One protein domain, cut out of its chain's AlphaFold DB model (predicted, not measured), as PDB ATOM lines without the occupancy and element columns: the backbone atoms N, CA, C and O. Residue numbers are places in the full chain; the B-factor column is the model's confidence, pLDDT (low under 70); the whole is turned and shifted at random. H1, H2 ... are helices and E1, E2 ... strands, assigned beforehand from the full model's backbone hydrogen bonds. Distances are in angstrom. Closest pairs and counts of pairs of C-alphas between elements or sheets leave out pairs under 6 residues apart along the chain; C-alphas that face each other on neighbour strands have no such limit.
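What this domain is: This is residues 216 to 238, 248 to 269, 285 to 351 and 363 to 384 of the 385 residues of an uncharacterized protein of Deltaproteobacteria bacterium (UniProt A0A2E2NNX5). A strongly twisted sheet is built round two long antiparallel strands, E3 and E4, which run along the longest axis, with one helix packed on each face, H1 on one and H2 on the other. The short strands E5, E1 and E2 widen the sheet sideways, E5 beside residues 293 to 297 of E4, E1 beside E5 and E2 beside E1, while on the side of E3 away from E4 lie E6, beside residues 259 to 261, and E7, beside residues 262 to 265. The printed part has 134 residues, with two named helices and seven named strands: along the chain, five strands E1 to E5 come first, then H1, then the strands E6 and E7, then H2; the sheet is branched, E3 having three neighbours, with both parallel and antiparallel pairs, and the class is mixed, helices and strands. The whole is compact, with a radius of gyration of the C-alphas of 15.0 A and spans of 50 by 36 by 26 A.

How they stand to each other: E3, residues 255 to 267, is antiparallel to E4, residues 285 to 297, with N 257 and O 295 2.8 A apart, within hydrogen-bond range. On the other side of E3, E6, residues 344 to 346, is parallel to it, with N 260 and O 344 at 2.8 A, and E7, residues 364 to 366, is antiparallel to it, with N 365 and O 264 at 2.8 A. E4 and E5, residues 302 to 306, form a hairpin, with N 296 and O 303 at 2.7 A. E5 is parallel to E1, residues 217 to 222, with N 304 and O 218 at 2.7 A. E1 forms a hairpin with the edge strand E2, residues 228 to 231, with N 219 and O 230 at 2.8 A. H2, residues 368 to 382, is on the sheet at a height of 8.5 A, over E3 and E4, and runs along the strands, at 8 degrees to E3 on the local plane; its closest C-alphas to E3 are those of Ser 375 and Val 257, 6.3 A apart. H1, residues 322 to 335, is on the opposite face at a height of 10.4 A, over E3 and E4, and also runs along the strands, at 19 degrees to E3 on the local plane; its closest C-alphas to E4 are those of Arg 323 and Ala 292, 7.4 A apart. H1 and H2 are apart. In both helices every O i to N i+4 pair is within hydrogen-bond range.

Where its parts are: From first to last C-alpha, E3 measures 38.6 A, E4 33.8 A, E1 15.7 A, E5 12.5 A, E2 10.4 A, E7 6.6 A and E6 6.3 A; H2 measures 21.2 A and H1 19.9 A. E1 begins at C-alpha 217 (-11.564, -15.441, 36.935), E3 at C-alpha 255 (-2.258, -20.994, 27.738), and H2 ends at C-alpha 382 (0.896, -14.869, 24.557).

The domain as a whole: The C-alphas farthest apart, those of Ala 269 and Gln 336, are 51.0 A apart. Three cuts leave out residues 239 to 247, 270 to 284 and 352 to 362, with C-alpha gaps of 23.7 A, 9.6 A and 14.9 A. Of the links that are printed whole, E5 to H1, residues 307 to 321, is long. The mean pLDDT of the printed part is 87.0; residues 236 to 238, 268 to 269, 285, 349 to 351 and 363 are under 70.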
ATOM      1  N   PRO A 216     -12.556 -12.509  33.214       82.56
ATOM      2  CA  PRO A 216     -13.063 -12.889  34.523       82.56
ATOM      3  C   PRO A 216     -12.316 -14.135  35.017       82.56
ATOM      4  O   PRO A 216     -11.906 -14.988  34.226       82.56
ATOM      5  N   ALA A 217     -12.136 -14.247  36.330       86.31
ATOM      6  CA  ALA A 217     -11.564 -15.441  36.935       86.31
ATOM      7  C   ALA A 217     -12.680 -16.417  37.335       86.31
ATOM      8  O   ALA A 217     -13.775 -16.031  37.746       86.31
ATOM      9  N   SER A 218     -12.412 -17.711  37.222       90.88
ATOM     10  CA  SER A 218     -13.271 -18.782  37.724       90.88
ATOM     11  C   SER A 218     -12.418 -19.837  38.412       90.88
ATOM     12  O   SER A 218     -11.315 -20.105  37.962       90.88
ATOM     13  N   LEU A 219     -12.908 -20.464  39.474       91.38
ATOM     14  CA  LEU A 219     -12.278 -21.621  40.106       91.38
ATOM     15  C   LEU A 219     -12.744 -22.902  39.412       91.38
ATOM     16  O   LEU A 219     -13.939 -23.091  39.209       91.38
ATOM     17  N   LEU A 220     -11.826 -23.809  39.095       92.88
ATOM     18  CA  LEU A 220     -12.158 -25.174  38.715       92.88
ATOM     19  C   LEU A 220     -12.579 -25.956  39.963       92.88
ATOM     20  O   LEU A 220     -11.809 -26.056  40.919       92.88
ATOM     21  N   ILE A 221     -13.786 -26.513  39.943       90.69
ATOM     22  CA  ILE A 221     -14.371 -27.248  41.069       90.69
ATOM     23  C   ILE A 221     -14.065 -28.742  40.944       90.69
ATOM     24  O   ILE A 221     -13.681 -29.372  41.926       90.69
ATOM     25  N   GLY A 222     -14.201 -29.308  39.741       90.38
ATOM     26  CA  GLY A 222     -14.038 -30.743  39.512       90.38
ATOM     27  C   GLY A 222     -14.062 -31.153  38.042       90.38
ATOM     28  O   GLY A 222     -14.279 -30.316  37.163       90.38
ATOM     29  N   PHE A 223     -13.846 -32.449  37.795       88.31
ATOM     30  CA  PHE A 223     -13.771 -33.055  36.457       88.31
ATOM     31  C   PHE A 223     -14.878 -34.075  36.135       88.31
ATOM     32  O   PHE A 223     -14.899 -34.528  34.998       88.31
ATOM     33  N   GLY A 224     -15.779 -34.398  37.080       83.56
ATOM     34  CA  GLY A 224     -16.810 -35.456  37.008       83.56
ATOM     35  C   GLY A 224     -17.316 -35.825  35.605       83.56
ATOM     36  O   GLY A 224     -16.736 -36.688  34.953       83.56
ATOM     37  N   ASP A 225     -18.369 -35.159  35.121       82.75
ATOM     38  CA  ASP A 225     -18.869 -35.307  33.736       82.75
ATOM     39  C   ASP A 225     -18.132 -34.384  32.739       82.75
ATOM     40  O   ASP A 225     -18.599 -34.109  31.632       82.75
ATOM     41  N   GLY A 226     -16.983 -33.852  33.152       87.81
ATOM     42  CA  GLY A 226     -16.228 -32.807  32.477       87.81
ATOM     43  C   GLY A 226     -15.744 -31.716  33.443       87.81
ATOM     44  O   GLY A 226     -16.173 -31.646  34.600       87.81
ATOM     45  N   PRO A 227     -14.834 -30.841  32.983       91.19
ATOM     46  CA  PRO A 227     -14.338 -29.721  33.776       91.19
ATOM     47  C   PRO A 227     -15.471 -28.746  34.120       91.19
ATOM     48  O   PRO A 227     -16.118 -28.192  33.234       91.19
ATOM     49  N   THR A 228     -15.695 -28.514  35.413       92.50
ATOM     50  CA  THR A 228     -16.736 -27.616  35.940       92.50
ATOM     51  C   THR A 228     -16.120 -26.453  36.705       92.50
ATOM     52  O   THR A 228     -15.198 -26.627  37.500       92.50
ATOM     53  N   THR A 229     -16.621 -25.245  36.461       91.75
ATOM     54  CA  THR A 229     -16.031 -23.986  36.935       91.75
ATOM     55  C   THR A 229     -17.039 -23.129  37.688       91.75
ATOM     56  O   THR A 229     -18.209 -23.107  37.330       91.75
ATOM     57  N   HIS A 230     -16.593 -22.396  38.703       88.50
ATOM     58  CA  HIS A 230     -17.394 -21.423  39.442       88.50
ATOM     59  C   HIS A 230     -16.807 -20.017  39.265       88.50
ATOM     60  O   HIS A 230     -15.599 -19.871  39.452       88.50
ATOM     61  N   PRO A 231     -17.595 -18.981  38.937       86.62
ATOM     62  CA  PRO A 231     -17.105 -17.602  38.896       86.62
ATOM     63  C   PRO A 231     -16.551 -17.160  40.252       86.62
ATOM     64  O   PRO A 231     -17.134 -17.467  41.286       86.62
ATOM     65  N   ILE A 232     -15.439 -16.424  40.271       82.50
ATOM     66  CA  ILE A 232     -14.865 -15.911  41.523       82.50
ATOM     67  C   ILE A 232     -14.748 -14.395  41.444       82.50
ATOM     68  O   ILE A 232     -14.244 -13.851  40.464       82.50
ATOM     69  N   ALA A 233     -15.255 -13.717  42.473       70.44
ATOM     70  CA  ALA A 233     -15.213 -12.259  42.551       70.44
ATOM     71  C   ALA A 233     -13.822 -11.741  42.945       70.44
ATOM     72  O   ALA A 233     -13.468 -10.624  42.577       70.44
ATOM     73  N   ASP A 234     -13.042 -12.554  43.669       71.38
ATOM     74  CA  ASP A 234     -11.720 -12.181  44.161       71.38
ATOM     75  C   ASP A 234     -10.625 -13.184  43.756       71.38
ATOM     76  O   ASP A 234     -10.847 -14.396  43.694       71.38
ATOM     77  N   TRP A 235      -9.429 -12.662  43.468       70.38
ATOM     78  CA  TRP A 235      -8.254 -13.436  43.053       70.38
ATOM     79  C   TRP A 235      -7.500 -14.052  44.235       70.38
ATOM     80  O   TRP A 235      -6.838 -15.076  44.075       70.38
ATOM     81  N   SER A 236      -7.581 -13.444  45.410       68.56
ATOM     82  CA  SER A 236      -7.090 -13.967  46.685       68.56
ATOM     83  C   SER A 236      -8.237 -14.659  47.340       68.56
ATOM     84  O   SER A 236      -9.369 -14.194  47.267       68.56
ATOM     85  N   VAL A 237      -7.944 -15.787  47.969       61.47
ATOM     86  CA  VAL A 237      -9.047 -16.575  48.460       61.47
ATOM     87  C   VAL A 237      -8.800 -17.178  49.818       61.47
ATOM     88  O   VAL A 237      -8.050 -18.136  49.989       61.47
ATOM     89  N   ASP A 238      -9.510 -16.584  50.775       51.53
ATOM     90  CA  ASP A 238     -10.050 -17.237  51.958       51.53
ATOM     91  C   ASP A 238     -11.481 -17.692  51.629       51.53
ATOM     92  O   ASP A 238     -12.479 -17.223  52.171       51.53
ATOM     93  N   ALA A 248     -20.038 -25.867  32.999       88.38
ATOM     94  CA  ALA A 248     -19.092 -26.629  32.191       88.38
ATOM     95  C   ALA A 248     -18.071 -25.703  31.504       88.38
ATOM     96  O   ALA A 248     -18.418 -24.661  30.947       88.38
ATOM     97  N   MET A 249     -16.799 -26.094  31.513       89.38
ATOM     98  CA  MET A 249     -15.760 -25.451  30.716       89.38
ATOM     99  C   MET A 249     -15.844 -25.988  29.286       89.38
ATOM    100  O   MET A 249     -15.493 -27.135  29.023       89.38
ATOM    101  N   VAL A 250     -16.352 -25.155  28.378       84.06
ATOM    102  CA  VAL A 250     -16.659 -25.548  26.989       84.06
ATOM    103  C   VAL A 250     -15.479 -25.313  26.042       84.06
ATOM    104  O   VAL A 250     -15.339 -26.010  25.040       84.06
ATOM    105  N   GLU A 251     -14.619 -24.341  26.346       87.56
ATOM    106  CA  GLU A 251     -13.512 -23.953  25.470       87.56
ATOM    107  C   GLU A 251     -12.202 -24.659  25.852       87.56
ATOM    108  O   GLU A 251     -11.929 -24.861  27.041       87.56
ATOM    109  N   PRO A 252     -11.368 -25.025  24.859       88.94
ATOM    110  CA  PRO A 252     -10.081 -25.646  25.122       88.94
ATOM    111  C   PRO A 252      -9.086 -24.638  25.725       88.94
ATOM    112  O   PRO A 252      -9.121 -23.450  25.385       88.94
ATOM    113  N   PRO A 253      -8.154 -25.099  26.578       94.12
ATOM    114  CA  PRO A 253      -7.045 -24.281  27.052       94.12
ATOM    115  C   PRO A 253      -6.177 -23.743  25.911       94.12
ATOM    116  O   PRO A 253      -5.785 -24.496  25.021       94.12
ATOM    117  N   ALA A 254      -5.826 -22.460  25.978       94.44
ATOM    118  CA  ALA A 254      -4.888 -21.825  25.051       94.44
ATOM    119  C   ALA A 254      -3.507 -21.601  25.687       94.44
ATOM    120  O   ALA A 254      -2.482 -21.748  25.024       94.44
ATOM    121  N   LEU A 255      -3.477 -21.267  26.980       95.56
ATOM    122  CA  LEU A 255      -2.258 -20.994  27.738       95.56
ATOM    123  C   LEU A 255      -2.403 -21.522  29.168       95.56
ATOM    124  O   LEU A 255      -3.423 -21.297  29.818       95.56
ATOM    125  N   ILE A 256      -1.366 -22.181  29.676       96.38
ATOM    126  CA  ILE A 256      -1.299 -22.699  31.042       96.38
ATOM    127  C   ILE A 256      -0.183 -21.988  31.803       96.38
ATOM    128  O   ILE A 256       0.980 -22.025  31.397       96.38
ATOM    129  N   VAL A 257      -0.528 -21.383  32.939       94.69
ATOM    130  CA  VAL A 257       0.399 -20.655  33.813       94.69
ATOM    131  C   VAL A 257       0.463 -21.357  35.171       94.69
ATOM    132  O   VAL A 257      -0.396 -21.123  36.023       94.69
ATOM    133  N   PRO A 258       1.434 -22.261  35.392       94.94
ATOM    134  CA  PRO A 258       1.583 -22.967  36.658       94.94
ATOM    135  C   PRO A 258       2.441 -22.201  37.672       94.94
ATOM    136  O   PRO A 258       3.321 -21.415  37.326       94.94
ATOM    137  N   GLY A 259       2.243 -22.473  38.961       92.50
ATOM    138  CA  GLY A 259       3.013 -21.824  40.013       92.50
ATOM    139  C   GLY A 259       2.679 -22.236  41.436       92.50
ATOM    140  O   GLY A 259       1.978 -23.212  41.702       92.50
ATOM    141  N   GLU A 260       3.233 -21.467  42.365       92.38
ATOM    142  CA  GLU A 260       3.014 -21.600  43.795       92.38
ATOM    143  C   GLU A 260       2.842 -20.228  44.438       92.38
ATOM    144  O   GLU A 260       3.604 -19.302  44.166       92.38
ATOM    145  N   ILE A 261       1.905 -20.119  45.371       88.94
ATOM    146  CA  ILE A 261       1.741 -18.927  46.201       88.94
ATOM    147  C   ILE A 261       2.282 -19.208  47.586       88.94
ATOM    148  O   ILE A 261       1.882 -20.171  48.245       88.94
ATOM    149  N   VAL A 262       3.173 -18.332  48.042       88.06
ATOM    150  CA  VAL A 262       3.717 -18.370  49.394       88.06
ATOM    151  C   VAL A 262       2.863 -17.494  50.302       88.06
ATOM    152  O   VAL A 262       2.654 -16.306  50.046       88.06
ATOM    153  N   ILE A 263       2.369 -18.106  51.371       85.94
ATOM    154  CA  ILE A 263       1.633 -17.468  52.453       85.94
ATOM    155  C   ILE A 263       2.524 -17.527  53.688       85.94
ATOM    156  O   ILE A 263       2.759 -18.599  54.249       85.94
ATOM    157  N   SER A 264       3.012 -16.370  54.116       84.38
ATOM    158  CA  SER A 264       3.857 -16.230  55.296       84.38
ATOM    159  C   SER A 264       3.015 -15.696  56.443       84.38
ATOM    160  O   SER A 264       2.431 -14.623  56.345       84.38
ATOM    161  N   GLN A 265       2.940 -16.445  57.538       81.19
ATOM    162  CA  GLN A 265       2.336 -15.977  58.779       81.19
ATOM    163  C   GLN A 265       3.437 -15.539  59.736       81.19
ATOM    164  O   GLN A 265       4.483 -16.183  59.854       81.19
ATOM    165  N   TYR A 266       3.186 -14.446  60.435       78.31
ATOM    166  CA  TYR A 266       4.097 -13.852  61.395       78.31
ATOM    167  C   TYR A 266       3.472 -13.920  62.778       78.31
ATOM    168  O   TYR A 266       2.264 -13.773  62.946       78.31
ATOM    169  N   ARG A 267       4.314 -14.117  63.788       71.44
ATOM    170  CA  ARG A 267       3.933 -13.893  65.182       71.44
ATOM    171  C   ARG A 267       4.570 -12.601  65.652       71.44
ATOM    172  O   ARG A 267       5.709 -12.289  65.295       71.44
ATOM    173  N   GLU A 268       3.846 -11.874  66.491       65.00
ATOM    174  CA  GLU A 268       4.446 -10.778  67.237       65.00
ATOM    175  C   GLU A 268       5.553 -11.338  68.135       65.00
ATOM    176  O   GLU A 268       5.376 -12.346  68.832       65.00
ATOM    177  N   ALA A 269       6.727 -10.709  68.099       61.34
ATOM    178  CA  ALA A 269       7.817 -11.090  68.978       61.34
ATOM    179  C   ALA A 269       7.368 -10.896  70.437       61.34
ATOM    180  O   ALA A 269       6.998  -9.790  70.835       61.34
ATOM    181  N   ALA A 285       8.686 -14.635  61.249       62.53
ATOM    182  CA  ALA A 285       7.895 -15.607  60.503       62.53
ATOM    183  C   ALA A 285       7.661 -16.838  61.389       62.53
ATOM    184  O   ALA A 285       8.610 -17.429  61.908       62.53
ATOM    185  N   SER A 286       6.396 -17.179  61.616       76.06
ATOM    186  CA  SER A 286       5.997 -18.335  62.416       76.06
ATOM    187  C   SER A 286       5.756 -19.574  61.573       76.06
ATOM    188  O   SER A 286       5.967 -20.683  62.055       76.06
ATOM    189  N   SER A 287       5.287 -19.382  60.343       82.00
ATOM    190  CA  SER A 287       4.926 -20.454  59.423       82.00
ATOM    191  C   SER A 287       4.934 -19.937  57.989       82.00
ATOM    192  O   SER A 287       4.542 -18.803  57.718       82.00
ATOM    193  N   GLU A 288       5.360 -20.796  57.069       86.38
ATOM    194  CA  GLU A 288       5.240 -20.600  55.628       86.38
ATOM    195  C   GLU A 288       4.374 -21.733  55.076       86.38
ATOM    196  O   GLU A 288       4.640 -22.907  55.340       86.38
ATOM    197  N   LYS A 289       3.323 -21.386  54.333       88.88
ATOM    198  CA  LYS A 289       2.482 -22.330  53.596       88.88
ATOM    199  C   LYS A 289       2.626 -22.036  52.108       88.88
ATOM    200  O   LYS A 289       2.573 -20.878  51.705       88.88
ATOM    201  N   ARG A 290       2.773 -23.083  51.299       92.06
ATOM    202  CA  ARG A 290       2.812 -22.987  49.837       92.06
ATOM    203  C   ARG A 290       1.577 -23.645  49.257       92.06
ATOM    204  O   ARG A 290       1.281 -24.779  49.621       92.06
ATOM    205  N   LEU A 291       0.875 -22.930  48.391       91.62
ATOM    206  CA  LEU A 291      -0.280 -23.441  47.660       91.62
ATOM    207  C   LEU A 291       0.090 -23.584  46.192       91.62
ATOM    208  O   LEU A 291       0.507 -22.602  45.583       91.62
ATOM    209  N   ALA A 292      -0.058 -24.783  45.635       94.75
ATOM    210  CA  ALA A 292       0.038 -24.983  44.197       94.75
ATOM    211  C   ALA A 292      -1.158 -24.319  43.501       94.75
ATOM    212  O   ALA A 292      -2.305 -24.460  43.936       94.75
ATOM    213  N   ILE A 293      -0.871 -23.599  42.425       94.31
ATOM    214  CA  ILE A 293      -1.856 -22.870  41.636       94.31
ATOM    215  C   ILE A 293      -1.541 -23.022  40.151       94.31
ATOM    216  O   ILE A 293      -0.376 -23.066  39.754       94.31
ATOM    217  N   VAL A 294      -2.577 -23.119  39.329       96.25
ATOM    218  CA  VAL A 294      -2.456 -23.065  37.873       96.25
ATOM    219  C   VAL A 294      -3.579 -22.200  37.338       96.25
ATOM    220  O   VAL A 294      -4.740 -22.480  37.612       96.25
ATOM    221  N   ASP A 295      -3.238 -21.187  36.553       95.75
ATOM    222  CA  ASP A 295      -4.217 -20.429  35.787       95.75
ATOM    223  C   ASP A 295      -4.242 -20.958  34.348       95.75
ATOM    224  O   ASP A 295      -3.240 -20.970  33.634       95.75
ATOM    225  N   VAL A 296      -5.406 -21.462  33.956       96.38
ATOM    226  CA  VAL A 296      -5.729 -21.994  32.635       96.38
ATOM    227  C   VAL A 296      -6.462 -20.903  31.874       96.38
ATOM    228  O   VAL A 296      -7.599 -20.556  32.186       96.38
ATOM    229  N   HIS A 297      -5.810 -20.330  30.877       95.50
ATOM    230  CA  HIS A 297      -6.383 -19.264  30.080       95.50
ATOM    231  C   HIS A 297      -7.126 -19.861  28.889       95.50
ATOM    232  O   HIS A 297      -6.545 -20.565  28.058       95.50
ATOM    233  N   ILE A 298      -8.413 -19.539  28.810       94.00
ATOM    234  CA  ILE A 298      -9.283 -19.825  27.668       94.00
ATOM    235  C   ILE A 298      -9.690 -18.498  27.007       94.00
ATOM    236  O   ILE A 298      -9.504 -17.441  27.625       94.00
ATOM    237  N   PRO A 299     -10.179 -18.487  25.753       89.81
ATOM    238  CA  PRO A 299     -10.485 -17.252  25.030       89.81
ATOM    239  C   PRO A 299     -11.293 -16.227  25.831       89.81
ATOM    240  O   PRO A 299     -10.928 -15.056  25.838       89.81
ATOM    241  N   ASN A 300     -12.307 -16.648  26.586       87.88
ATOM    242  CA  ASN A 300     -13.197 -15.721  27.292       87.88
ATOM    243  C   ASN A 300     -12.908 -15.501  28.791       87.88
ATOM    244  O   ASN A 300     -13.445 -14.551  29.359       87.88
ATOM    245  N   LYS A 301     -12.094 -16.335  29.455       90.62
ATOM    246  CA  LYS A 301     -11.854 -16.244  30.909       90.62
ATOM    247  C   LYS A 301     -10.556 -16.912  31.360       90.62
ATOM    248  O   LYS A 301      -9.831 -17.530  30.579       90.62
ATOM    249  N   ILE A 302     -10.269 -16.786  32.650       93.75
ATOM    250  CA  ILE A 302      -9.161 -17.459  33.326       93.75
ATOM    251  C   ILE A 302      -9.754 -18.478  34.298       93.75
ATOM    252  O   ILE A 302     -10.517 -18.124  35.193       93.75
ATOM    253  N   VAL A 303      -9.418 -19.752  34.118       94.31
ATOM    254  CA  VAL A 303      -9.855 -20.855  34.975       94.31
ATOM    255  C   VAL A 303      -8.711 -21.260  35.895       94.31
ATOM    256  O   VAL A 303      -7.679 -21.755  35.464       94.31
ATOM    257  N   ARG A 304      -8.899 -21.068  37.190       94.19
ATOM    258  CA  ARG A 304      -7.928 -21.342  38.235       94.19
ATOM    259  C   ARG A 304      -8.095 -22.741  38.795       94.19
ATOM    260  O   ARG A 304      -9.161 -23.094  39.283       94.19
ATOM    261  N   ILE A 305      -7.009 -23.490  38.834       94.75
ATOM    262  CA  ILE A 305      -6.869 -24.720  39.607       94.75
ATOM    263  C   ILE A 305      -6.084 -24.376  40.862       94.75
ATOM    264  O   ILE A 305      -4.958 -23.882  40.772       94.75
ATOM    265  N   LEU A 306      -6.664 -24.629  42.030       92.69
ATOM    266  CA  LEU A 306      -6.067 -24.240  43.300       92.69
ATOM    267  C   LEU A 306      -6.051 -25.409  44.280       92.69
ATOM    268  O   LEU A 306      -7.075 -26.039  44.553       92.69
ATOM    269  N   GLU A 307      -4.870 -25.670  44.842       91.81
ATOM    270  CA  GLU A 307      -4.692 -26.660  45.901       91.81
ATOM    271  C   GLU A 307      -5.688 -26.401  47.038       91.81
ATOM    272  O   GLU A 307      -5.842 -25.265  47.487       91.81
ATOM    273  N   GLN A 308      -6.323 -27.472  47.526       88.56
ATOM    274  CA  GLN A 308      -7.367 -27.488  48.570       88.56
ATOM    275  C   GLN A 308      -8.783 -27.100  48.122       88.56
ATOM    276  O   GLN A 308      -9.720 -27.411  48.852       88.56
ATOM    277  N   TYR A 309      -8.952 -26.481  46.953       88.75
ATOM    278  CA  TYR A 309     -10.264 -25.997  46.497       88.75
ATOM    279  C   TYR A 309     -10.736 -26.633  45.192       88.75
ATOM    280  O   TYR A 309     -11.932 -26.655  44.920       88.75
ATOM    281  N   THR A 310      -9.814 -27.177  44.402       91.19
ATOM    282  CA  THR A 310     -10.142 -27.936  43.198       91.19
ATOM    283  C   THR A 310     -10.099 -29.432  43.485       91.19
ATOM    284  O   THR A 310      -9.085 -29.946  43.967       91.19
ATOM    285  N   ASN A 311     -11.165 -30.153  43.134       92.44
ATOM    286  CA  ASN A 311     -11.152 -31.607  43.127       92.44
ATOM    287  C   ASN A 311     -10.546 -32.132  41.813       92.44
ATOM    288  O   ASN A 311     -11.066 -31.881  40.728       92.44
ATOM    289  N   LEU A 312      -9.444 -32.880  41.910       94.88
ATOM    290  CA  LEU A 312      -8.776 -33.510  40.765       94.88
ATOM    291  C   LEU A 312      -8.982 -35.032  40.708       94.88
ATOM    292  O   LEU A 312      -8.317 -35.679  39.906       94.88
ATOM    293  N   SER A 313      -9.868 -35.615  41.528       93.50
ATOM    294  CA  SER A 313     -10.082 -37.073  41.588       93.50
ATOM    295  C   SER A 313     -10.442 -37.681  40.234       93.50
ATOM    296  O   SER A 313      -9.990 -38.778  39.916       93.50
ATOM    297  N   ASP A 314     -11.186 -36.936  39.420       93.38
ATOM    298  CA  ASP A 314     -11.699 -37.398  38.125       93.38
ATOM    299  C   ASP A 314     -10.887 -36.828  36.946       93.38
ATOM    300  O   ASP A 314     -11.259 -36.976  35.784       93.38
ATOM    301  N   ALA A 315      -9.773 -36.140  37.229       92.75
ATOM    302  CA  ALA A 315      -8.916 -35.574  36.195       92.75
ATOM    303  C   ALA A 315      -8.128 -36.675  35.449       92.75
ATOM    304  O   ALA A 315      -7.764 -37.696  36.039       92.75
ATOM    305  N   PRO A 316      -7.768 -36.473  34.169       89.00
ATOM    306  CA  PRO A 316      -6.885 -37.392  33.452       89.00
ATOM    307  C   PRO A 316      -5.546 -37.608  34.177       89.00
ATOM    308  O   PRO A 316      -4.785 -36.667  34.398       89.00
ATOM    309  N   GLY A 317      -5.237 -38.865  34.517       90.81
ATOM    310  CA  GLY A 317      -4.016 -39.220  35.251       90.81
ATOM    311  C   GLY A 317      -4.059 -38.872  36.744       90.81
ATOM    312  O   GLY A 317      -2.998 -38.667  37.345       90.81
ATOM    313  N   SER A 318      -5.261 -38.782  37.322       93.62
ATOM    314  CA  SER A 318      -5.470 -38.538  38.745       93.62
ATOM    315  C   SER A 318      -4.886 -39.640  39.632       93.62
ATOM    316  O   SER A 318      -4.786 -40.814  39.270       93.62
ATOM    317  N   THR A 319      -4.473 -39.227  40.824       94.81
ATOM    318  CA  THR A 319      -4.008 -40.071  41.923       94.81
ATOM    319  C   THR A 319      -4.545 -39.514  43.244       94.81
ATOM    320  O   THR A 319      -5.082 -38.406  43.290       94.81
ATOM    321  N   ASP A 320      -4.326 -40.223  44.353       92.50
ATOM    322  CA  ASP A 320      -4.707 -39.747  45.694       92.50
ATOM    323  C   ASP A 320      -3.993 -38.440  46.107       92.50
ATOM    324  O   ASP A 320      -4.375 -37.778  47.072       92.50
ATOM    325  N   SER A 321      -2.933 -38.043  45.390       94.88
ATOM    326  CA  SER A 321      -2.198 -36.805  45.637       94.88
ATOM    327  C   SER A 321      -2.604 -35.716  44.645       94.88
ATOM    328  O   SER A 321      -2.353 -35.828  43.442       94.88
ATOM    329  N   PHE A 322      -3.121 -34.596  45.163       94.12
ATOM    330  CA  PHE A 322      -3.450 -33.411  44.361       94.12
ATOM    331  C   PHE A 322      -2.280 -32.970  43.470       94.12
ATOM    332  O   PHE A 322      -2.448 -32.770  42.273       94.12
ATOM    333  N   ARG A 323      -1.067 -32.864  44.029       95.06
ATOM    334  CA  ARG A 323       0.110 -32.376  43.291       95.06
ATOM    335  C   ARG A 323       0.571 -33.336  42.196       95.06
ATOM    336  O   ARG A 323       1.050 -32.879  41.162       95.06
ATOM    337  N   GLN A 324       0.443 -34.645  42.407       95.62
ATOM    338  CA  GLN A 324       0.749 -35.623  41.362       95.62
ATOM    339  C   GLN A 324      -0.308 -35.588  40.258       95.62
ATOM    340  O   GLN A 324       0.067 -35.510  39.094       95.62
ATOM    341  N   SER A 325      -1.592 -35.539  40.620       96.50
ATOM    342  CA  SER A 325      -2.701 -35.372  39.669       96.50
ATOM    343  C   SER A 325      -2.530 -34.110  38.823       96.50
ATOM    344  O   SER A 325      -2.616 -34.160  37.601       96.50
ATOM    345  N   LEU A 326      -2.196 -32.986  39.465       96.25
ATOM    346  CA  LEU A 326      -1.919 -31.722  38.791       96.25
ATOM    347  C   LEU A 326      -0.740 -31.845  37.823       96.25
ATOM    348  O   LEU A 326      -0.820 -31.377  36.693       96.25
ATOM    349  N   LYS A 327       0.349 -32.503  38.236       95.62
ATOM    350  CA  LYS A 327       1.506 -32.740  37.368       95.62
ATOM    351  C   LYS A 327       1.136 -33.588  36.146       95.62
ATOM    352  O   LYS A 327       1.543 -33.233  35.043       95.62
ATOM    353  N   SER A 328       0.379 -34.669  36.333       95.88
ATOM    354  CA  SER A 328      -0.106 -35.520  35.238       95.88
ATOM    355  C   SER A 328      -0.982 -34.734  34.263       95.88
ATOM    356  O   SER A 328      -0.800 -34.836  33.052       95.88
ATOM    357  N   LEU A 329      -1.885 -33.900  34.787       95.19
ATOM    358  CA  LEU A 329      -2.760 -33.043  33.991       95.19
ATOM    359  C   LEU A 329      -1.960 -32.034  33.151       95.19
ATOM    360  O   LEU A 329      -2.180 -31.924  31.947       95.19
ATOM    361  N   LEU A 330      -0.994 -31.344  33.768       95.12
ATOM    362  CA  LEU A 330      -0.105 -30.403  33.079       95.12
ATOM    363  C   LEU A 330       0.728 -31.091  31.991       95.12
ATOM    364  O   LEU A 330       0.885 -30.550  30.898       95.12
ATOM    365  N   GLN A 331       1.245 -32.289  32.274       95.12
ATOM    366  CA  GLN A 331       1.983 -33.078  31.293       95.12
ATOM    367  C   GLN A 331       1.095 -33.438  30.095       95.12
ATOM    368  O   GLN A 331       1.513 -33.255  28.957       95.12
ATOM    369  N   ASN A 332      -0.139 -33.876  30.345       94.12
ATOM    370  CA  ASN A 332      -1.091 -34.211  29.291       94.12
ATOM    371  C   ASN A 332      -1.400 -32.995  28.395       94.12
ATOM    372  O   ASN A 332      -1.314 -33.091  27.175       94.12
ATOM    373  N   TRP A 333      -1.664 -31.818  28.973       94.62
ATOM    374  CA  TRP A 333      -1.867 -30.599  28.179       94.62
ATOM    375  C   TRP A 333      -0.636 -30.191  27.371       94.62
ATOM    376  O   TRP A 333      -0.765 -29.804  26.209       94.62
ATOM    377  N   SER A 334       0.558 -30.332  27.947       93.81
ATOM    378  CA  SER A 334       1.799 -30.096  27.211       93.81
ATOM    379  C   SER A 334       1.967 -31.070  26.039       93.81
ATOM    380  O   SER A 334       2.409 -30.656  24.972       93.81
ATOM    381  N   GLU A 335       1.612 -32.347  26.208       94.94
ATOM    382  CA  GLU A 335       1.650 -33.364  25.146       94.94
ATOM    383  C   GLU A 335       0.615 -33.092  24.039       94.94
ATOM    384  O   GLU A 335       0.855 -33.415  22.877       94.94
ATOM    385  N   GLN A 336      -0.495 -32.425  24.371       94.38
ATOM    386  CA  GLN A 336      -1.489 -31.926  23.410       94.38
ATOM    387  C   GLN A 336      -1.045 -30.646  22.675       94.38
ATOM    388  O   GLN A 336      -1.780 -30.136  21.832       94.38
ATOM    389  N   GLY A 337       0.146 -30.121  22.974       94.88
ATOM    390  CA  GLY A 337       0.686 -28.919  22.340       94.88
ATOM    391  C   GLY A 337       0.132 -27.606  22.898       94.88
ATOM    392  O   GLY A 337       0.327 -26.562  22.279       94.88
ATOM    393  N   ILE A 338      -0.537 -27.631  24.056       95.44
ATOM    394  CA  ILE A 338      -0.987 -26.409  24.731       95.44
ATOM    395  C   ILE A 338       0.231 -25.711  25.342       95.44
ATOM    396  O   ILE A 338       1.012 -26.326  26.079       95.44
ATOM    397  N   LEU A 339       0.378 -24.411  25.072       93.88
ATOM    398  CA  LEU A 339       1.471 -23.604  25.607       93.88
ATOM    399  C   LEU A 339       1.424 -23.609  27.139       93.88
ATOM    400  O   LEU A 339       0.524 -23.037  27.749       93.88
ATOM    401  N   THR A 340       2.409 -24.257  27.754       93.06
ATOM    402  CA  THR A 340       2.524 -24.381  29.208       93.06
ATOM    403  C   THR A 340       3.808 -23.716  29.667       93.06
ATOM    404  O   THR A 340       4.899 -24.108  29.254       93.06
ATOM    405  N   LEU A 341       3.677 -22.697  30.511       90.56
ATOM    406  CA  LEU A 341       4.817 -21.947  31.026       90.56
ATOM    407  C   LEU A 341       5.532 -22.708  32.147       90.56
ATOM    408  O   LEU A 341       5.003 -23.655  32.730       90.56
ATOM    409  N   GLU A 342       6.748 -22.277  32.481       85.81
ATOM    410  CA  GLU A 342       7.443 -22.806  33.651       85.81
ATOM    411  C   GLU A 342       6.761 -22.387  34.956       85.81
ATOM    412  O   GLU A 342       6.237 -21.282  35.084       85.81
ATOM    413  N   SER A 343       6.829 -23.259  35.965       86.81
ATOM    414  CA  SER A 343       6.255 -22.964  37.276       86.81
ATOM    415  C   SER A 343       6.973 -21.803  37.969       86.81
ATOM    416  O   SER A 343       8.205 -21.799  38.084       86.81
ATOM    417  N   ARG A 344       6.195 -20.843  38.485       84.81
ATOM    418  CA  ARG A 344       6.694 -19.687  39.243       84.81
ATOM    419  C   ARG A 344       6.236 -19.696  40.697       84.81
ATOM    420  O   ARG A 344       5.057 -19.848  40.988       84.81
ATOM    421  N   THR A 345       7.155 -19.414  41.620       87.19
ATOM    422  CA  THR A 345       6.815 -19.139  43.022       87.19
ATOM    423  C   THR A 345       6.601 -17.640  43.240       87.19
ATOM    424  O   THR A 345       7.511 -16.833  43.041       87.19
ATOM    425  N   CYS A 346       5.407 -17.266  43.686       84.12
ATOM    426  CA  CYS A 346       5.028 -15.908  44.048       84.12
ATOM    427  C   CYS A 346       5.069 -15.735  45.567       84.12
ATOM    428  O   CYS A 346       4.234 -16.266  46.301       84.12
ATOM    429  N   THR A 347       6.055 -14.976  46.044       82.62
ATOM    430  CA  THR A 347       6.133 -14.522  47.434       82.62
ATOM    431  C   THR A 347       5.411 -13.195  47.605       82.62
ATOM    432  O   THR A 347       5.234 -12.440  46.643       82.62
ATOM    433  N   ALA A 348       5.016 -12.890  48.839       72.81
ATOM    434  CA  ALA A 348       4.542 -11.557  49.168       72.81
ATOM    435  C   ALA A 348       5.608 -10.514  48.807       72.81
ATOM    436  O   ALA A 348       6.794 -10.723  49.087       72.81
ATOM    437  N   SER A 349       5.197  -9.406  48.183       62.59
ATOM    438  CA  SER A 349       6.103  -8.272  48.023       62.59
ATOM    439  C   SER A 349       6.358  -7.704  49.409       62.59
ATOM    440  O   SER A 349       5.446  -7.191  50.058       62.59
ATOM    441  N   VAL A 350       7.600  -7.813  49.877       53.16
ATOM    442  CA  VAL A 350       8.076  -7.076  51.046       53.16
ATOM    443  C   VAL A 350       8.277  -5.635  50.591       53.16
ATOM    444  O   VAL A 350       9.404  -5.156  50.487       53.16
ATOM    445  N   ASP A 351       7.199  -4.938  50.242       48.81
ATOM    446  CA  ASP A 351       7.294  -3.503  50.040       48.81
ATOM    447  C   ASP A 351       7.623  -2.912  51.409       48.81
ATOM    448  O   ASP A 351       6.784  -2.829  52.305       48.81
ATOM    449  N   LEU A 363      -0.527  -9.965  60.297       67.56
ATOM    450  CA  LEU A 363       0.206 -11.154  60.741       67.56
ATOM    451  C   LEU A 363       0.303 -12.205  59.620       67.56
ATOM    452  O   LEU A 363       0.679 -13.347  59.871       67.56
ATOM    453  N   ARG A 364      -0.054 -11.840  58.385       73.88
ATOM    454  CA  ARG A 364      -0.100 -12.701  57.211       73.88
ATOM    455  C   ARG A 364       0.234 -11.875  55.972       73.88
ATOM    456  O   ARG A 364      -0.509 -10.957  55.648       73.88
ATOM    457  N   ASP A 365       1.289 -12.262  55.269       78.50
ATOM    458  CA  ASP A 365       1.655 -11.717  53.963       78.50
ATOM    459  C   ASP A 365       1.453 -12.818  52.901       78.50
ATOM    460  O   ASP A 365       1.701 -14.001  53.163       78.50
ATOM    461  N   THR A 366       0.960 -12.463  51.709       83.19
ATOM    462  CA  THR A 366       0.628 -13.440  50.651       83.19
ATOM    463  C   THR A 366       1.158 -13.023  49.281       83.19
ATOM    464  O   THR A 366       1.233 -11.837  48.967       83.19
ATOM    465  N   GLY A 367       1.502 -14.004  48.444       83.00
ATOM    466  CA  GLY A 367       1.926 -13.783  47.059       83.00
ATOM    467  C   GLY A 367       0.800 -13.611  46.032       83.00
ATOM    468  O   GLY A 367       1.096 -13.638  44.840       83.00
ATOM    469  N   TRP A 368      -0.464 -13.457  46.450       85.44
ATOM    470  CA  TRP A 368      -1.623 -13.401  45.541       85.44
ATOM    471  C   TRP A 368      -1.524 -12.281  44.511       85.44
ATOM    472  O   TRP A 368      -1.706 -12.516  43.323       85.44
ATOM    473  N   ALA A 369      -1.156 -11.084  44.956       79.56
ATOM    474  CA  ALA A 369      -1.038  -9.920  44.088       79.56
ATOM    475  C   ALA A 369       0.063 -10.109  43.019       79.56
ATOM    476  O   ALA A 369      -0.136  -9.808  41.844       79.56
ATOM    477  N   SER A 370       1.200 -10.696  43.412       81.19
ATOM    478  CA  SER A 370       2.286 -11.070  42.494       81.19
ATOM    479  C   SER A 370       1.859 -12.158  41.501       81.19
ATOM    480  O   SER A 370       2.316 -12.166  40.360       81.19
ATOM    481  N   TRP A 371       1.013 -13.096  41.938       86.38
ATOM    482  CA  TRP A 371       0.467 -14.157  41.092       86.38
ATOM    483  C   TRP A 371      -0.521 -13.625  40.054       86.38
ATOM    484  O   TRP A 371      -0.382 -13.938  38.875       86.38
ATOM    485  N   GLU A 372      -1.469 -12.788  40.473       86.44
ATOM    486  CA  GLU A 372      -2.445 -12.172  39.574       86.44
ATOM    487  C   GLU A 372      -1.767 -11.401  38.442       86.44
ATOM    488  O   GLU A 372      -2.048 -11.622  37.263       86.44
ATOM    489  N   GLU A 373      -0.830 -10.529  38.806       82.88
ATOM    490  CA  GLU A 373      -0.076  -9.737  37.844       82.88
ATOM    491  C   GLU A 373       0.676 -10.629  36.854       82.88
ATOM    492  O   GLU A 373       0.664 -10.371  35.652       82.88
ATOM    493  N   HIS A 374       1.303 -11.697  37.346       85.50
ATOM    494  CA  HIS A 374       2.032 -12.649  36.521       85.50
ATOM    495  C   HIS A 374       1.125 -13.383  35.524       85.50
ATOM    496  O   HIS A 374       1.444 -13.408  34.336       85.50
ATOM    497  N   SER A 375      -0.002 -13.935  35.981       89.44
ATOM    498  CA  SER A 375      -0.949 -14.657  35.122       89.44
ATOM    499  C   SER A 375      -1.558 -13.745  34.051       89.44
ATOM    500  O   SER A 375      -1.543 -14.082  32.866       89.44
ATOM    501  N   ARG A 376      -2.022 -12.544  34.415       89.12
ATOM    502  CA  ARG A 376      -2.587 -11.591  33.441       89.12
ATOM    503  C   ARG A 376      -1.533 -11.085  32.455       89.12
ATOM    504  O   ARG A 376      -1.805 -10.999  31.263       89.12
ATOM    505  N   SER A 377      -0.305 -10.846  32.919       87.88
ATOM    506  CA  SER A 377       0.819 -10.491  32.040       87.88
ATOM    507  C   SER A 377       1.133 -11.607  31.041       87.88
ATOM    508  O   SER A 377       1.437 -11.325  29.886       87.88
ATOM    509  N   ALA A 378       1.035 -12.873  31.464       90.38
ATOM    510  CA  ALA A 378       1.190 -14.018  30.575       90.38
ATOM    511  C   ALA A 378       0.132 -14.032  29.477       90.38
ATOM    512  O   ALA A 378       0.463 -14.168  28.301       90.38
ATOM    513  N   ARG A 379      -1.132 -13.832  29.861       91.19
ATOM    514  CA  ARG A 379      -2.240 -13.745  28.912       91.19
ATOM    515  C   ARG A 379      -1.994 -12.659  27.873       91.19
ATOM    516  O   ARG A 379      -2.011 -12.952  26.686       91.19
ATOM    517  N   ALA A 380      -1.706 -11.445  28.326       90.44
ATOM    518  CA  ALA A 380      -1.464 -10.305  27.454       90.44
ATOM    519  C   ALA A 380      -0.354 -10.563  26.430       90.44
ATOM    520  O   ALA A 380      -0.447 -10.162  25.273       90.44
ATOM    521  N   LEU A 381       0.713 -11.226  26.875       89.44
ATOM    522  CA  LEU A 381       1.897 -11.471  26.070       89.44
ATOM    523  C   LEU A 381       1.685 -12.577  25.026       89.44
ATOM    524  O   LEU A 381       2.162 -12.439  23.904       89.44
ATOM    525  N   PHE A 382       0.997 -13.664  25.393       89.75
ATOM    526  CA  PHE A 382       0.896 -14.869  24.557       89.75
ATOM    527  C   PHE A 382      -0.451 -15.043  23.848       89.75
ATOM    528  O   PHE A 382      -0.514 -15.751  22.846       89.75
ATOM    529  N   MET A 383      -1.524 -14.430  24.349       88.56
ATOM    530  CA  MET A 383      -2.865 -14.507  23.753       88.56
ATOM    531  C   MET A 383      -3.332 -13.185  23.135       88.56
ATOM    532  O   MET A 383      -4.256 -13.207  22.327       88.56
ATOM    533  N   GLY A 384      -2.696 -12.060  23.476       79.31
ATOM    534  CA  GLY A 384      -3.181 -10.726  23.115       79.31
ATOM    535  C   GLY A 384      -4.266 -10.209  24.066       79.31
ATOM    536  O   GLY A 384      -4.507 -10.798  25.125       79.31
TER     537      GLY A 384